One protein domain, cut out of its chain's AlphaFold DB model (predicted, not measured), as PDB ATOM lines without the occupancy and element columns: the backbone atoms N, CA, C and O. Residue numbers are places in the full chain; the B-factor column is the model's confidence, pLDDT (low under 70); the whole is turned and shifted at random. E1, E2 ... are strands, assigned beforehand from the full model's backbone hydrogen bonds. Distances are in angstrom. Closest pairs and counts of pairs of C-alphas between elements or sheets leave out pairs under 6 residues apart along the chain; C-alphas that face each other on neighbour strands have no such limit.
ATOM      1  N   HIS A   5     121.716 179.432 141.517       91.50
ATOM      2  CA  HIS A   5     120.574 179.063 142.334       91.50
ATOM      3  C   HIS A   5     120.805 179.491 143.792       91.50
ATOM      4  O   HIS A   5     121.938 179.532 144.268       91.50
ATOM      5  N   SER A   6     119.726 179.758 144.532       88.44
ATOM      6  CA  SER A   6     119.792 180.114 145.961       88.44
ATOM      7  C   SER A   6     120.230 178.954 146.864       88.44
ATOM      8  O   SER A   6     120.603 179.165 148.013       88.44
ATOM      9  N   ILE A   7     120.193 177.725 146.346       89.50
ATOM     10  CA  ILE A   7     120.702 176.528 147.023       89.50
ATOM     11  C   ILE A   7     122.172 176.375 146.647       89.50
ATOM     12  O   ILE A   7     122.499 176.110 145.492       89.50
ATOM     13  N   HIS A   8     123.039 176.531 147.638       89.62
ATOM     14  CA  HIS A   8     124.485 176.415 147.509       89.62
ATOM     15  C   HIS A   8     125.098 175.910 148.819       89.62
ATOM     16  O   HIS A   8     124.459 175.918 149.875       89.62
ATOM     17  N   SER A   9     126.358 175.477 148.774       88.06
ATOM     18  CA  SER A   9     127.085 175.070 149.980       88.06
ATOM     19  C   SER A   9     127.222 176.224 150.986       88.06
ATOM     20  O   SER A   9     127.290 177.400 150.621       88.06
ATOM     21  N   LYS A  10     127.337 175.882 152.278       87.88
ATOM     22  CA  LYS A  10     127.468 176.850 153.390       87.88
ATOM     23  C   LYS A  10     128.677 177.785 153.250       87.88
ATOM     24  O   LYS A  10     128.622 178.930 153.695       87.88
ATOM     25  N   ASN A  11     129.751 177.301 152.621       83.69
ATOM     26  CA  ASN A  11     130.995 178.049 152.418       83.69
ATOM     27  C   ASN A  11     130.962 178.977 151.195       83.69
ATOM     28  O   ASN A  11     132.014 179.465 150.791       83.69
ATOM     29  N   ILE A  12     129.793 179.215 150.599       89.88
ATOM     30  CA  ILE A  12     129.620 180.119 149.463       89.88
ATOM     31  C   ILE A  12     128.842 181.360 149.908       89.88
ATOM     32  O   ILE A  12     127.870 181.257 150.662       89.88
ATOM     33  N   ASP A  13     129.283 182.521 149.433       89.38
ATOM     34  CA  ASP A  13     128.482 183.736 149.319       89.38
ATOM     35  C   ASP A  13     128.183 184.010 147.851       89.38
ATOM     36  O   ASP A  13     129.076 183.975 147.005       89.38
ATOM     37  N   ILE A  14     126.922 184.309 147.562       90.69
ATOM     38  CA  ILE A  14     126.467 184.729 146.243       90.69
ATOM     39  C   ILE A  14     126.118 186.215 146.326       90.69
ATOM     40  O   ILE A  14     125.488 186.659 147.287       90.69
ATOM     41  N   ASN A  15     126.556 186.998 145.344       88.44
ATOM     42  CA  ASN A  15     126.237 188.422 145.279       88.44
ATOM     43  C   ASN A  15     124.747 188.676 144.956       88.44
ATOM     44  O   ASN A  15     124.007 187.777 144.566       88.44
ATOM     45  N   SER A  16     124.293 189.923 145.097       89.81
ATOM     46  CA  SER A  16     122.870 190.283 144.969       89.81
ATOM     47  C   SER A  16     122.252 189.996 143.595       89.81
ATOM     48  O   SER A  16     121.070 189.677 143.518       89.81
ATOM     49  N   ASP A  17     123.033 190.087 142.514       89.19
ATOM     50  CA  ASP A  17     122.574 189.760 141.153       89.19
ATOM     51  C   ASP A  17     122.659 188.257 140.818       89.19
ATOM     52  O   ASP A  17     122.223 187.829 139.745       89.19
ATOM     53  N   ALA A  18     123.190 187.459 141.750       90.50
ATOM     54  CA  ALA A  18     123.436 186.031 141.647       90.50
ATOM     55  C   ALA A  18     124.300 185.599 140.452       90.50
ATOM     56  O   ALA A  18     124.175 184.479 139.966       90.50
ATOM     57  N   THR A  19     125.201 186.452 139.972       86.81
ATOM     58  CA  THR A  19     126.143 186.112 138.895       86.81
ATOM     59  C   THR A  19     127.542 185.794 139.399       86.81
ATOM     60  O   THR A  19     128.325 185.237 138.640       86.81
ATOM     61  N   LEU A  20     127.876 186.097 140.655       85.88
ATOM     62  CA  LEU A  20     129.180 185.837 141.264       85.88
ATOM     63  C   LEU A  20     129.006 185.005 142.537       85.88
ATOM     64  O   LEU A  20     128.329 185.427 143.472       85.88
ATOM     65  N   ALA A  21     129.678 183.859 142.585       86.44
ATOM     66  CA  ALA A  21     129.814 183.032 143.771       86.44
ATOM     67  C   ALA A  21     131.255 183.116 144.278       86.44
ATOM     68  O   ALA A  21     132.203 182.910 143.518       86.44
ATOM     69  N   VAL A  22     131.420 183.417 145.563       85.00
ATOM     70  CA  VAL A  22     132.710 183.561 146.238       85.00
ATOM     71  C   VAL A  22     132.771 182.580 147.395       85.00
ATOM     72  O   VAL A  22     131.826 182.433 148.170       85.00
ATOM     73  N   ARG A  23     133.904 181.906 147.535       83.44
ATOM     74  CA  ARG A  23     134.147 180.976 148.624       83.44
ATOM     75  C   ARG A  23     134.615 181.722 149.874       83.44
ATOM     76  O   ARG A  23     135.576 182.487 149.831       83.44
ATOM     77  N   LYS A  24     133.960 181.456 151.006       82.38
ATOM     78  CA  LYS A  24     134.262 182.028 152.333       82.38
ATOM     79  C   LYS A  24     135.552 181.489 152.938       82.38
ATOM     80  O   LYS A  24     136.269 182.200 153.634       82.38
ATOM     81  N   THR A  25     135.819 180.204 152.725       74.69
ATOM     82  CA  THR A  25     136.886 179.449 153.390       74.69
ATOM     83  C   THR A  25     137.634 178.594 152.371       74.69
ATOM     84  O   THR A  25     137.067 178.182 151.369       74.69
ATOM     85  N   ARG A  26     138.909 178.268 152.619       68.25
ATOM     86  CA  ARG A  26     139.677 177.359 151.740       68.25
ATOM     87  C   ARG A  26     139.356 175.872 151.947       68.25
ATOM     88  O   ARG A  26     139.864 175.030 151.217       68.25
ATOM     89  N   ARG A  27     138.557 175.525 152.961       66.62
ATOM     90  CA  ARG A  27     138.261 174.139 153.354       66.62
ATOM     91  C   ARG A  27     136.759 173.885 153.376       66.62
ATOM     92  O   ARG A  27     135.995 174.742 153.811       66.62
ATOM     93  N   GLY A  28     136.369 172.676 152.978       68.94
ATOM     94  CA  GLY A  28     134.979 172.218 152.952       68.94
ATOM     95  C   GLY A  28     134.301 172.391 151.593       68.94
ATOM     96  O   GLY A  28     134.866 172.995 150.680       68.94
ATOM     97  N   GLU A  29     133.093 171.841 151.485       77.19
ATOM     98  CA  GLU A  29     132.283 171.822 150.260       77.19
ATOM     99  C   GLU A  29     131.985 173.236 149.752       77.19
ATOM    100  O   GLU A  29     131.700 174.144 150.544       77.19
ATOM    101  N   ALA A  30     132.049 173.408 148.433       84.50
ATOM    102  CA  ALA A  30     131.925 174.694 147.761       84.50
ATOM    103  C   ALA A  30     131.143 174.548 146.443       84.50
ATOM    104  O   ALA A  30     131.592 174.983 145.388       84.50
ATOM    105  N   ILE A  31     129.969 173.919 146.511       87.19
ATOM    106  CA  ILE A  31     129.131 173.620 145.351       87.19
ATOM    107  C   ILE A  31     128.121 174.748 145.118       87.19
ATOM    108  O   ILE A  31     127.453 175.214 146.048       87.19
ATOM    109  N   VAL A  32     127.980 175.143 143.855       88.88
ATOM    110  CA  VAL A  32     126.923 176.027 143.349       88.88
ATOM    111  C   VAL A  32     126.251 175.411 142.129       88.88
ATOM    112  O   VAL A  32     126.832 174.579 141.431       88.88
ATOM    113  N   MET A  33     125.015 175.828 141.862       88.19
ATOM    114  CA  MET A  33     124.223 175.323 140.741       88.19
ATOM    115  C   MET A  33     123.662 176.470 139.903       88.19
ATOM    116  O   MET A  33     123.465 177.565 140.430       88.19
ATOM    117  N   SER A  34     123.373 176.239 138.621       86.38
ATOM    118  CA  SER A  34     122.603 177.203 137.824       86.38
ATOM    119  C   SER A  34     121.148 177.268 138.295       86.38
ATOM    120  O   SER A  34     120.572 176.276 138.733       86.38
ATOM    121  N   ASN A  35     120.523 178.440 138.189       87.31
ATOM    122  CA  ASN A  35     119.118 178.642 138.549       87.31
ATOM    123  C   ASN A  35     118.126 178.161 137.474       87.31
ATOM    124  O   ASN A  35     116.926 178.100 137.728       87.31
ATOM    125  N   ALA A  36     118.622 177.848 136.281       81.94
ATOM    126  CA  ALA A  36     117.851 177.390 135.137       81.94
ATOM    127  C   ALA A  36     118.626 176.299 134.377       81.94
ATOM    128  O   ALA A  36     119.858 176.234 134.506       81.94
ATOM    129  N   PRO A  37     117.929 175.460 133.588       81.69
ATOM    130  CA  PRO A  37     118.573 174.527 132.677       81.69
ATOM    131  C   PRO A  37     119.523 175.235 131.714       81.69
ATOM    132  O   PRO A  37     119.234 176.335 131.240       81.69
ATOM    133  N   ILE A  38     120.641 174.588 131.408       73.31
ATOM    134  CA  ILE A  38     121.669 175.117 130.512       73.31
ATOM    135  C   ILE A  38     121.799 174.230 129.276       73.31
ATOM    136  O   ILE A  38     121.638 173.021 129.349       73.31
ATOM    137  N   ARG A  39     122.118 174.837 128.134       65.38
ATOM    138  CA  ARG A  39     122.691 174.139 126.962       65.38
ATOM    139  C   ARG A  39     124.110 174.627 126.670       65.38
ATOM    140  O   ARG A  39     124.958 173.868 126.212       65.38
ATOM    141  N   LEU A  40     124.357 175.888 127.012       58.59
ATOM    142  CA  LEU A  40     125.612 176.607 126.882       58.59
ATOM    143  C   LEU A  40     125.845 177.396 128.171       58.59
ATOM    144  O   LEU A  40     124.922 178.035 128.680       58.59
ATOM    145  N   LEU A  41     127.067 177.361 128.692       64.31
ATOM    146  CA  LEU A  41     127.444 178.064 129.911       64.31
ATOM    147  C   LEU A  41     128.871 178.599 129.806       64.31
ATOM    148  O   LEU A  41     129.806 177.817 129.676       64.31
ATOM    149  N   THR A  42     129.064 179.915 129.938       67.50
ATOM    150  CA  THR A  42     130.396 180.470 130.236       67.50
ATOM    151  C   THR A  42     130.542 180.801 131.697       67.50
ATOM    152  O   THR A  42     129.698 181.455 132.307       67.50
ATOM    153  N   LEU A  43     131.684 180.396 132.224       71.88
ATOM    154  CA  LEU A  43     132.151 180.684 133.556       71.88
ATOM    155  C   LEU A  43     133.459 181.457 133.456       71.88
ATOM    156  O   LEU A  43     134.384 181.067 132.750       71.88
ATOM    157  N   THR A  44     133.564 182.545 134.197       62.03
ATOM    158  CA  THR A  44     134.837 183.173 134.527       62.03
ATOM    159  C   THR A  44     135.268 182.641 135.881       62.03
ATOM    160  O   THR A  44     134.637 182.933 136.896       62.03
ATOM    161  N   VAL A  45     136.341 181.865 135.919       65.12
ATOM    162  CA  VAL A  45     136.935 181.372 137.159       65.12
ATOM    163  C   VAL A  45     138.038 182.335 137.580       65.12
ATOM    164  O   VAL A  45     139.003 182.573 136.852       65.12
ATOM    165  N   VAL A  46     137.884 182.908 138.772       56.53
ATOM    166  CA  VAL A  46     138.879 183.799 139.362       56.53
ATOM    167  C   VAL A  46     139.672 183.007 140.395       56.53
ATOM    168  O   VAL A  46     139.194 182.708 141.495       56.53
ATOM    169  N   PHE A  47     140.912 182.686 140.039       53.28
ATOM    170  CA  PHE A  47     141.904 182.192 140.983       53.28
ATOM    171  C   PHE A  47     142.564 183.400 141.641       53.28
ATOM    172  O   PHE A  47     143.131 184.249 140.963       53.28
ATOM    173  N   LYS A  48     142.471 183.508 142.968       44.22
ATOM    174  CA  LYS A  48     143.233 184.507 143.720       44.22
ATOM    175  C   LYS A  48     144.376 183.789 144.419       44.22
ATOM    176  O   LYS A  48     144.173 183.186 145.474       44.22
ATOM    177  N   PHE A  49     145.567 183.850 143.835       38.94
ATOM    178  CA  PHE A  49     146.785 183.413 144.510       38.94
ATOM    179  C   PHE A  49     147.090 184.398 145.639       38.94
ATOM    180  O   PHE A  49     147.372 185.570 145.412       38.94
ATOM    181  N   GLY A  50     146.951 183.940 146.881       31.84
ATOM    182  CA  GLY A  50     147.322 184.701 148.070       31.84
ATOM    183  C   GLY A  50     148.287 183.879 148.906       31.84
ATOM    184  O   GLY A  50     147.862 182.910 149.547       31.84
ATOM    185  N   PHE A  51     149.566 184.256 148.882       30.53
ATOM    186  CA  PHE A  51     150.585 183.713 149.772       30.53
ATOM    187  C   PHE A  51     150.394 184.251 151.199       30.53
ATOM    188  O   PHE A  51     150.361 185.457 151.411       30.53
ATOM    189  N   THR A  52     150.295 183.295 152.129       30.80
ATOM    190  CA  THR A  52     150.610 183.314 153.574       30.80
ATOM    191  C   THR A  52     149.997 184.361 154.514       30.80
ATOM    192  O   THR A  52     149.593 185.456 154.153       30.80
ATOM    193  N   GLN A  53     149.920 183.936 155.779       31.86
ATOM    194  CA  GLN A  53     149.385 184.651 156.930       31.86
ATOM    195  C   GLN A  53     149.860 186.101 157.003       31.86
ATOM    196  O   GLN A  53     151.034 186.331 157.245       31.86
ATOM    197  N   LEU A  54     148.940 187.053 156.868       31.53
ATOM    198  CA  LEU A  54     148.894 188.303 157.625       31.53
ATOM    199  C   LEU A  54     147.537 188.966 157.352       31.53
ATOM    200  O   LEU A  54     146.974 188.880 156.262       31.53
ATOM    201  N   LYS A  55     146.967 189.540 158.411       32.53
ATOM    202  CA  LYS A  55     145.649 190.178 158.435       32.53
ATOM    203  C   LYS A  55     145.507 191.231 157.332       32.53
ATOM    204  O   LYS A  55     146.401 192.040 157.144       32.53
ATOM    205  N   SER A  56     144.310 191.252 156.742       37.38
ATOM    206  CA  SER A  56     143.560 192.448 156.341       37.38
ATOM    207  C   SER A  56     144.363 193.597 155.732       37.38
ATOM    208  O   SER A  56     144.895 194.414 156.470       37.38
ATOM    209  N   LEU A  57     144.273 193.772 154.414       27.16
ATOM    210  CA  LEU A  57     143.900 195.055 153.812       27.16
ATOM    211  C   LEU A  57     143.677 194.863 152.313       27.16
ATOM    212  O   LEU A  57     144.392 194.125 151.639       27.16
ATOM    213  N   TYR A  58     142.632 195.515 151.815       40.88
ATOM    214  CA  TYR A  58     142.409 195.736 150.398       40.88
ATOM    215  C   TYR A  58     143.700 196.281 149.776       40.88
ATOM    216  O   TYR A  58     144.123 197.382 150.112       40.88
ATOM    217  N   LEU A  59     144.311 195.531 148.861       28.09
ATOM    218  CA  LEU A  59     145.226 196.104 147.884       28.09
ATOM    219  C   LEU A  59     144.877 195.568 146.490       28.09
ATOM    220  O   LEU A  59     144.603 194.368 146.350       28.09
ATOM    221  N   PRO A  60     144.833 196.452 145.477       45.69
ATOM    222  CA  PRO A  60     144.508 196.095 144.109       45.69
ATOM    223  C   PRO A  60     145.724 195.367 143.537       45.69
ATOM    224  O   PRO A  60     146.760 195.979 143.290       45.69
ATOM    225  N   LEU A  61     145.637 194.046 143.395       36.62
ATOM    226  CA  LEU A  61     146.709 193.291 142.752       36.62
ATOM    227  C   LEU A  61     146.567 193.387 141.221       36.62
ATOM    228  O   LEU A  61     145.435 193.388 140.726       36.62
ATOM    229  N   PRO A  62     147.685 193.491 140.476       39.81
ATOM    230  CA  PRO A  62     147.678 193.641 139.028       39.81
ATOM    231  C   PRO A  62     147.076 192.410 138.346       39.81
ATOM    232  O   PRO A  62     147.142 191.289 138.844       39.81
ATOM    233  N   LEU A  63     146.482 192.678 137.192       41.12
ATOM    234  CA  LEU A  63     145.605 191.841 136.388       41.12
ATOM    235  C   LEU A  63     146.305 190.577 135.833       41.12
ATOM    236  O   LEU A  63     146.677 190.544 134.661       41.12
ATOM    237  N   GLU A  64     146.449 189.507 136.619       52.72
ATOM    238  CA  GLU A  64     146.427 188.167 136.016       52.72
ATOM    239  C   GLU A  64     145.020 187.976 135.436       52.72
ATOM    240  O   GLU A  64     144.025 188.019 136.163       52.72
ATOM    241  N   ALA A  65     144.915 187.886 134.108       59.22
ATOM    242  CA  ALA A  65     143.626 187.781 133.433       59.22
ATOM    243  C   ALA A  65     142.847 186.563 133.971       59.22
ATOM    244  O   ALA A  65     143.422 185.477 134.095       59.22
ATOM    245  N   PRO A  66     141.553 186.715 134.303       67.56
ATOM    246  CA  PRO A  66     140.771 185.612 134.839       67.56
ATOM    247  C   PRO A  66     140.635 184.495 133.799       67.56
ATOM    248  O   PRO A  66     140.583 184.758 132.595       67.56
ATOM    249  N   ILE A  67     140.553 183.244 134.256       73.94
ATOM    250  CA  ILE A  67     140.416 182.100 133.352       73.94
ATOM    251  C   ILE A  67     138.953 181.987 132.936       73.94
ATOM    252  O   ILE A  67     138.065 181.784 133.760       73.94
ATOM    253  N   MET A  68     138.698 182.107 131.644       73.31
ATOM    254  CA  MET A  68     137.391 181.900 131.044       73.31
ATOM    255  C   MET A  68     137.250 180.436 130.649       73.31
ATOM    256  O   MET A  68     138.061 179.922 129.886       73.31
ATOM    257  N   VAL A  69     136.205 179.772 131.124       80.12
ATOM    258  CA  VAL A  69     135.861 178.402 130.747       80.12
ATOM    259  C   VAL A  69     134.430 178.399 130.214       80.12
ATOM    260  O   VAL A  69     133.505 178.737 130.947       80.12
ATOM    261  N   CYS A  70     134.220 178.054 128.942       79.81
ATOM    262  CA  CYS A  70     132.878 177.848 128.374       79.81
ATOM    263  C   CYS A  70     132.663 176.341 128.186       79.81
ATOM    264  O   CYS A  70     133.518 175.649 127.632       79.81
ATOM    265  N   PHE A  71     131.535 175.844 128.682       83.12
ATOM    266  CA  PHE A  71     131.049 174.487 128.479       83.12
ATOM    267  C   PHE A  71     129.792 174.537 127.620       83.12
ATOM    268  O   PHE A  71     128.940 175.412 127.803       83.12
ATOM    269  N   TYR A  72     129.644 173.582 126.714       79.38
ATOM    270  CA  TYR A  72     128.395 173.379 125.990       79.38
ATOM    271  C   TYR A  72     128.156 171.902 125.752       79.38
ATOM    272  O   TYR A  72     129.102 171.117 125.712       79.38
ATOM    273  N   VAL A  73     126.889 171.534 125.612       79.88
ATOM    274  CA  VAL A  73     126.494 170.154 125.343       79.88
ATOM    275  C   VAL A  73     125.957 170.072 123.924       79.88
ATOM    276  O   VAL A  73     125.058 170.833 123.558       79.88
ATOM    277  N   SER A  74     126.538 169.183 123.127       80.69
ATOM    278  CA  SER A  74     126.079 168.879 121.776       80.69
ATOM    279  C   SER A  74     124.809 168.028 121.809       80.69
ATOM    280  O   SER A  74     124.498 167.380 122.809       80.69
ATOM    281  N   ASP A  75     124.079 167.982 120.694       80.50
ATOM    282  CA  ASP A  75     122.872 167.152 120.573       80.50
ATOM    283  C   ASP A  75     123.162 165.643 120.670       80.50
ATOM    284  O   ASP A  75     122.270 164.859 120.981       80.50
ATOM    285  N   ASN A  76     124.417 165.235 120.471       80.06
ATOM    286  CA  ASN A  76     124.851 163.845 120.614       80.06
ATOM    287  C   ASN A  76     125.182 163.469 122.070       80.06
ATOM    288  O   ASN A  76     125.522 162.320 122.344       80.06
ATOM    289  N   GLY A  77     125.075 164.417 123.008       72.00
ATOM    290  CA  GLY A  77     125.357 164.183 124.423       72.00
ATOM    291  C   GLY A  77     126.820 164.368 124.819       72.00
ATOM    292  O   GLY A  77     127.203 163.946 125.912       72.00
ATOM    293  N   ASP A  78     127.629 165.010 123.976       80.44
ATOM    294  CA  ASP A  78     129.010 165.355 124.309       80.44
ATOM    295  C   ASP A  78     129.082 166.735 124.963       80.44
ATOM    296  O   ASP A  78     128.551 167.723 124.459       80.44
ATOM    297  N   VAL A  79     129.777 166.817 126.092       78.31
ATOM    298  CA  VAL A  79     130.104 168.054 126.795       78.31
ATOM    299  C   VAL A  79     131.468 168.526 126.325       78.31
ATOM    300  O   VAL A  79     132.502 167.947 126.660       78.31
ATOM    301  N   HIS A  80     131.481 169.618 125.585       79.31
ATOM    302  CA  HIS A  80     132.683 170.265 125.091       79.31
ATOM    303  C   HIS A  80     133.154 171.347 126.060       79.31
ATOM    304  O   HIS A  80     132.343 171.967 126.752       79.31
ATOM    305  N   HIS A  81     134.460 171.614 126.079       78.06
ATOM    306  CA  HIS A  81     135.027 172.699 126.874       78.06
ATOM    307  C   HIS A  81     136.002 173.572 126.077       78.06
ATOM    308  O   HIS A  81     136.777 173.110 125.237       78.06
ATOM    309  N   ILE A  82     135.943 174.869 126.364       75.62
ATOM    310  CA  ILE A  82     136.746 175.928 125.759       75.62
ATOM    311  C   ILE A  82     137.406 176.689 126.904       75.62
ATOM    312  O   ILE A  82     136.714 177.117 127.828       75.62
ATOM    313  N   ILE A  83     138.721 176.888 126.846       78.56
ATOM    314  CA  ILE A  83     139.470 177.639 127.860       78.56
ATOM    315  C   ILE A  83     140.085 178.864 127.197       78.56
ATOM    316  O   ILE A  83     140.885 178.735 126.278       78.56
ATOM    317  N   ASN A  84     139.722 180.055 127.669       76.88
ATOM    318  CA  ASN A  84     140.185 181.342 127.148       76.88
ATOM    319  C   ASN A  84     139.983 181.512 125.630       76.88
ATOM    320  O   ASN A  84     140.739 182.223 124.980       76.88
ATOM    321  N   GLY A  85     138.949 180.877 125.075       70.56
ATOM    322  CA  GLY A  85     138.652 180.891 123.640       70.56
ATOM    323  C   GLY A  85     139.308 179.770 122.836       70.56
ATOM    324  O   GLY A  85     138.909 179.558 121.697       70.56
ATOM    325  N   ASP A  86     140.226 179.006 123.426       75.56
ATOM    326  CA  ASP A  86     140.780 177.817 122.788       75.56
ATOM    327  C   ASP A  86     139.872 176.613 123.037       75.56
ATOM    328  O   ASP A  86     139.670 176.206 124.188       75.56
ATOM    329  N   TYR A  87     139.378 175.989 121.973       78.19
ATOM    330  CA  TYR A  87     138.684 174.710 122.073       78.19
ATOM    331  C   TYR A  87     139.639 173.610 122.552       78.19
ATOM    332  O   TYR A  87     140.727 173.430 122.003       78.19
ATOM    333  N   LYS A  88     139.245 172.881 123.601       78.75
ATOM    334  CA  LYS A  88     140.071 171.836 124.229       78.75
ATOM    335  C   LYS A  88     139.513 170.422 124.049       78.75
ATOM    336  O   LYS A  88     140.167 169.472 124.465       78.75
ATOM    337  N   GLY A  89     138.350 170.274 123.413       74.69
ATOM    338  CA  GLY A  89     137.752 168.973 123.113       74.69
ATOM    339  C   GLY A  89     136.582 168.587 124.017       74.69
ATOM    340  O   GLY A  89     136.038 169.402 124.772       74.69
ATOM    341  N   VAL A  90     136.203 167.313 123.916       73.44
ATOM    342  CA  VAL A  90     135.145 166.690 124.715       73.44
ATOM    343  C   VAL A  90     135.687 166.355 126.103       73.44
ATOM    344  O   VAL A  90     136.721 165.710 126.245       73.44
ATOM    345  N   PHE A  91     134.999 166.839 127.130       74.50
ATOM    346  CA  PHE A  91     135.292 166.577 128.537       74.50
ATOM    347  C   PHE A  91     134.495 165.382 129.080       74.50
ATOM    348  O   PHE A  91     134.982 164.654 129.942       74.50
ATOM    349  N   LEU A  92     133.265 165.189 128.596       71.94
ATOM    350  CA  LEU A  92     132.346 164.139 129.034       71.94
ATOM    351  C   LEU A  92     131.429 163.756 127.867       71.94
ATOM    352  O   LEU A  92     131.046 164.637 127.110       71.94
ATOM    353  N   SER A  93     131.052 162.487 127.748       78.50
ATOM    354  CA  SER A  93     130.172 161.977 126.684       78.50
ATOM    355  C   SER A  93     128.970 161.240 127.268       78.50
ATOM    356  O   SER A  93     128.897 161.019 128.478       78.50
ATOM    357  N   GLU A  94     128.042 160.842 126.394       77.50
ATOM    358  CA  GLU A  94     126.866 160.023 126.727       77.50
ATOM    359  C   GLU A  94     125.874 160.708 127.685       77.50
ATOM    360  O   GLU A  94     125.124 160.061 128.424       77.50
ATOM    361  N   ILE A  95     125.826 162.044 127.664       77.81
ATOM    362  CA  ILE A  95     124.797 162.796 128.375       77.81
ATOM    363  C   ILE A  95     123.466 162.643 127.651       77.81
ATOM    364  O   ILE A  95     123.322 162.978 126.478       77.81
ATOM    365  N   LYS A  96     122.450 162.176 128.376       74.69
ATOM    366  CA  LYS A  96     121.085 162.150 127.857       74.69
ATOM    367  C   LYS A  96     120.554 163.580 127.748       74.69
ATOM    368  O   LYS A  96     120.326 164.239 128.760       74.69
ATOM    369  N   VAL A  97     120.368 164.043 126.515       79.81
ATOM    370  CA  VAL A  97     119.864 165.390 126.186       79.81
ATOM    371  C   VAL A  97     118.340 165.449 126.039       79.81
ATOM    372  O   VAL A  97     117.785 166.488 125.694       79.81
ATOM    373  N   ASP A  98     117.644 164.344 126.324       79.69
ATOM    374  CA  ASP A  98     116.178 164.254 126.325       79.69
ATOM    375  C   ASP A  98     115.539 165.092 127.443       79.69
ATOM    376  O   ASP A  98     114.354 165.426 127.384       79.69
ATOM    377  N   LYS A  99     116.322 165.439 128.468       72.69
ATOM    378  CA  LYS A  99     115.883 166.202 129.633       72.69
ATOM    379  C   LYS A  99     116.753 167.438 129.844       72.69
ATOM    380  O   LYS A  99     117.952 167.406 129.571       72.69
ATOM    381  N   PRO A 100     116.175 168.525 130.387       75.50
ATOM    382  CA  PRO A 100     116.961 169.669 130.821       75.50
ATOM    383  C   PRO A 100     117.976 169.256 131.894       75.50
ATOM    384  O   PRO A 100     117.652 168.482 132.797       75.50
ATOM    385  N   PHE A 101     119.181 169.818 131.828       77.31
ATOM    386  CA  PHE A 101     120.228 169.633 132.831       77.31
ATOM    387  C   PHE A 101     120.700 170.982 133.379       77.31
ATOM    388  O   PHE A 101     120.653 172.011 132.705       77.31
ATOM    389  N   TRP A 102     121.141 170.971 134.635       84.06
ATOM    390  CA  TRP A 102     121.616 172.148 135.357       84.06
ATOM    391  C   TRP A 102     123.132 172.100 135.483       84.06
ATOM    392  O   TRP A 102     123.719 171.030 135.641       84.06
ATOM    393  N   ALA A 103     123.763 173.270 135.459       82.94
ATOM    394  CA  ALA A 103     125.173 173.376 135.771       82.94
ATOM    395  C   ALA A 103     125.371 173.068 137.251       82.94
ATOM    396  O   ALA A 103     124.691 173.660 138.090       82.94
ATOM    397  N   VAL A 104     126.324 172.199 137.566       85.56
ATOM    398  CA  VAL A 104     126.808 171.985 138.930       85.56
ATOM    399  C   VAL A 104     128.297 172.279 138.917       85.56
ATOM    400  O   VAL A 104     129.039 171.687 138.137       85.56
ATOM    401  N   ILE A 105     128.721 173.233 139.736       86.50
ATOM    402  CA  ILE A 105     130.089 173.748 139.747       86.50
ATOM    403  C   ILE A 105     130.623 173.605 141.165       86.50
ATOM    404  O   ILE A 105     130.018 174.108 142.110       86.50
ATOM    405  N   ASP A 106     131.765 172.940 141.300       83.00
ATOM    406  CA  ASP A 106     132.497 172.846 142.559       83.00
ATOM    407  C   ASP A 106     133.674 173.832 142.543       83.00
ATOM    408  O   ASP A 106     134.583 173.725 141.717       83.00
ATOM    409  N   LEU A 107     133.662 174.808 143.450       74.12
ATOM    410  CA  LEU A 107     134.733 175.789 143.640       74.12
ATOM    411  C   LEU A 107     135.845 175.219 144.542       74.12
ATOM    412  O   LEU A 107     136.288 175.864 145.497       74.12
ATOM    413  N   TYR A 108     136.296 173.998 144.260       72.12
ATOM    414  CA  TYR A 108     137.242 173.287 145.119       72.12
ATOM    415  C   TYR A 108     138.581 174.021 145.283       72.12
ATOM    416  O   TYR A 108     139.025 174.228 146.410       72.12
ATOM    417  N   ASP A 109     139.175 174.480 144.178       68.31
ATOM    418  CA  ASP A 109     140.444 175.234 144.165       68.31
ATOM    419  C   ASP A 109     140.268 176.690 143.698       68.31
ATOM    420  O   ASP A 109     141.227 177.457 143.601       68.31
ATOM    421  N   ALA A 110     139.031 177.098 143.412       70.06
ATOM    422  CA  ALA A 110     138.709 178.457 142.998       70.06
ATOM    423  C   ALA A 110     138.290 179.307 144.204       70.06
ATOM    424  O   ALA A 110     137.557 178.852 145.085       70.06
ATOM    425  N   LEU A 111     138.713 180.576 144.226       79.94
ATOM    426  CA  LEU A 111     138.199 181.524 145.218       79.94
ATOM    427  C   LEU A 111     136.814 182.029 144.814       79.94
ATOM    428  O   LEU A 111     135.963 182.243 145.673       79.94
ATOM    429  N   ALA A 112     136.599 182.250 143.521       82.44
ATOM    430  CA  ALA A 112     135.332 182.734 143.014       82.44
ATOM    431  C   ALA A 112     135.079 182.249 141.588       82.44
ATOM    432  O   ALA A 112     136.008 182.006 140.814       82.44
ATOM    433  N   VAL A 113     133.805 182.167 141.231       85.81
ATOM    434  CA  VAL A 113     133.351 181.926 139.864       85.81
ATOM    435  C   VAL A 113     132.225 182.891 139.530       85.81
ATOM    436  O   VAL A 113     131.317 183.116 140.331       85.81
ATOM    437  N   LYS A 114     132.304 183.490 138.345       85.88
ATOM    438  CA  LYS A 114     131.295 184.392 137.801       85.88
ATOM    439  C   LYS A 114     130.650 183.763 136.571       85.88
ATOM    440  O   LYS A 114     131.352 183.284 135.687       85.88
ATOM    441  N   LEU A 115     129.328 183.782 136.501       84.00
ATOM    442  CA  LEU A 115     128.570 183.417 135.311       84.00
ATOM    443  C   LEU A 115     128.646 184.547 134.289       84.00
ATOM    444  O   LEU A 115     128.441 185.716 134.623       84.00
ATOM    445  N   VAL A 116     128.921 184.187 133.040       81.19
ATOM    446  CA  VAL A 116     128.901 185.110 131.907       81.19
ATOM    447  C   VAL A 116     127.870 184.608 130.907       81.19
ATOM    448  O   VAL A 116     127.982 183.505 130.377       81.19
ATOM    449  N   ASP A 117     126.850 185.426 130.680       73.44
ATOM    450  CA  ASP A 117     125.751 185.156 129.760       73.44
ATOM    451  C   ASP A 117     125.436 186.457 129.000       73.44
ATOM    452  O   ASP A 117     125.104 187.453 129.656       73.44
TER     453      ASP A 117
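Overview. This is residues 5 to 117 of the 215 residues of the protein "RING-type domain-containing protein" of Dinothrombium tinctorium (UniProt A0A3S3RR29). With little regular structure, a strongly twisted antiparallel sheet, E1 E2 E9 E4 E5 E6 E7, has the pair E3 and E8 over its E1 and E2 end, and residues 50 to 60 stick out. It is all strand, E1 to E9, with no named helix, yet strands hold only 44 of 113 printed residues. It is only just compact, close to loose: radius of gyration of the C-alphas 15.6 A, spans 50 by 31 by 24 A.

Arrangement. Find E1, residues 12 to 14, in a hairpin with E2, 20 to 23, N 13 being 2.8 A from O 22. E3, 31 to 33, is antiparallel to E8, 104 to 106. E4, 40 to 46, E5, 67 to 73, E6, 79 to 83, and E7, 86 to 92, make a meander, antiparallel neighbours in turn.

Along the chain. E1 starts at (129.620, 180.119, 149.463); E9, 112 to 116, ends at (128.901, 185.110, 131.907).

Size, cuts and confidence. The printed part has no cut; the links E4 to E5 and E7 to E8 are long, and 31 residues have pLDDT under 70, among them residues 44 to 66.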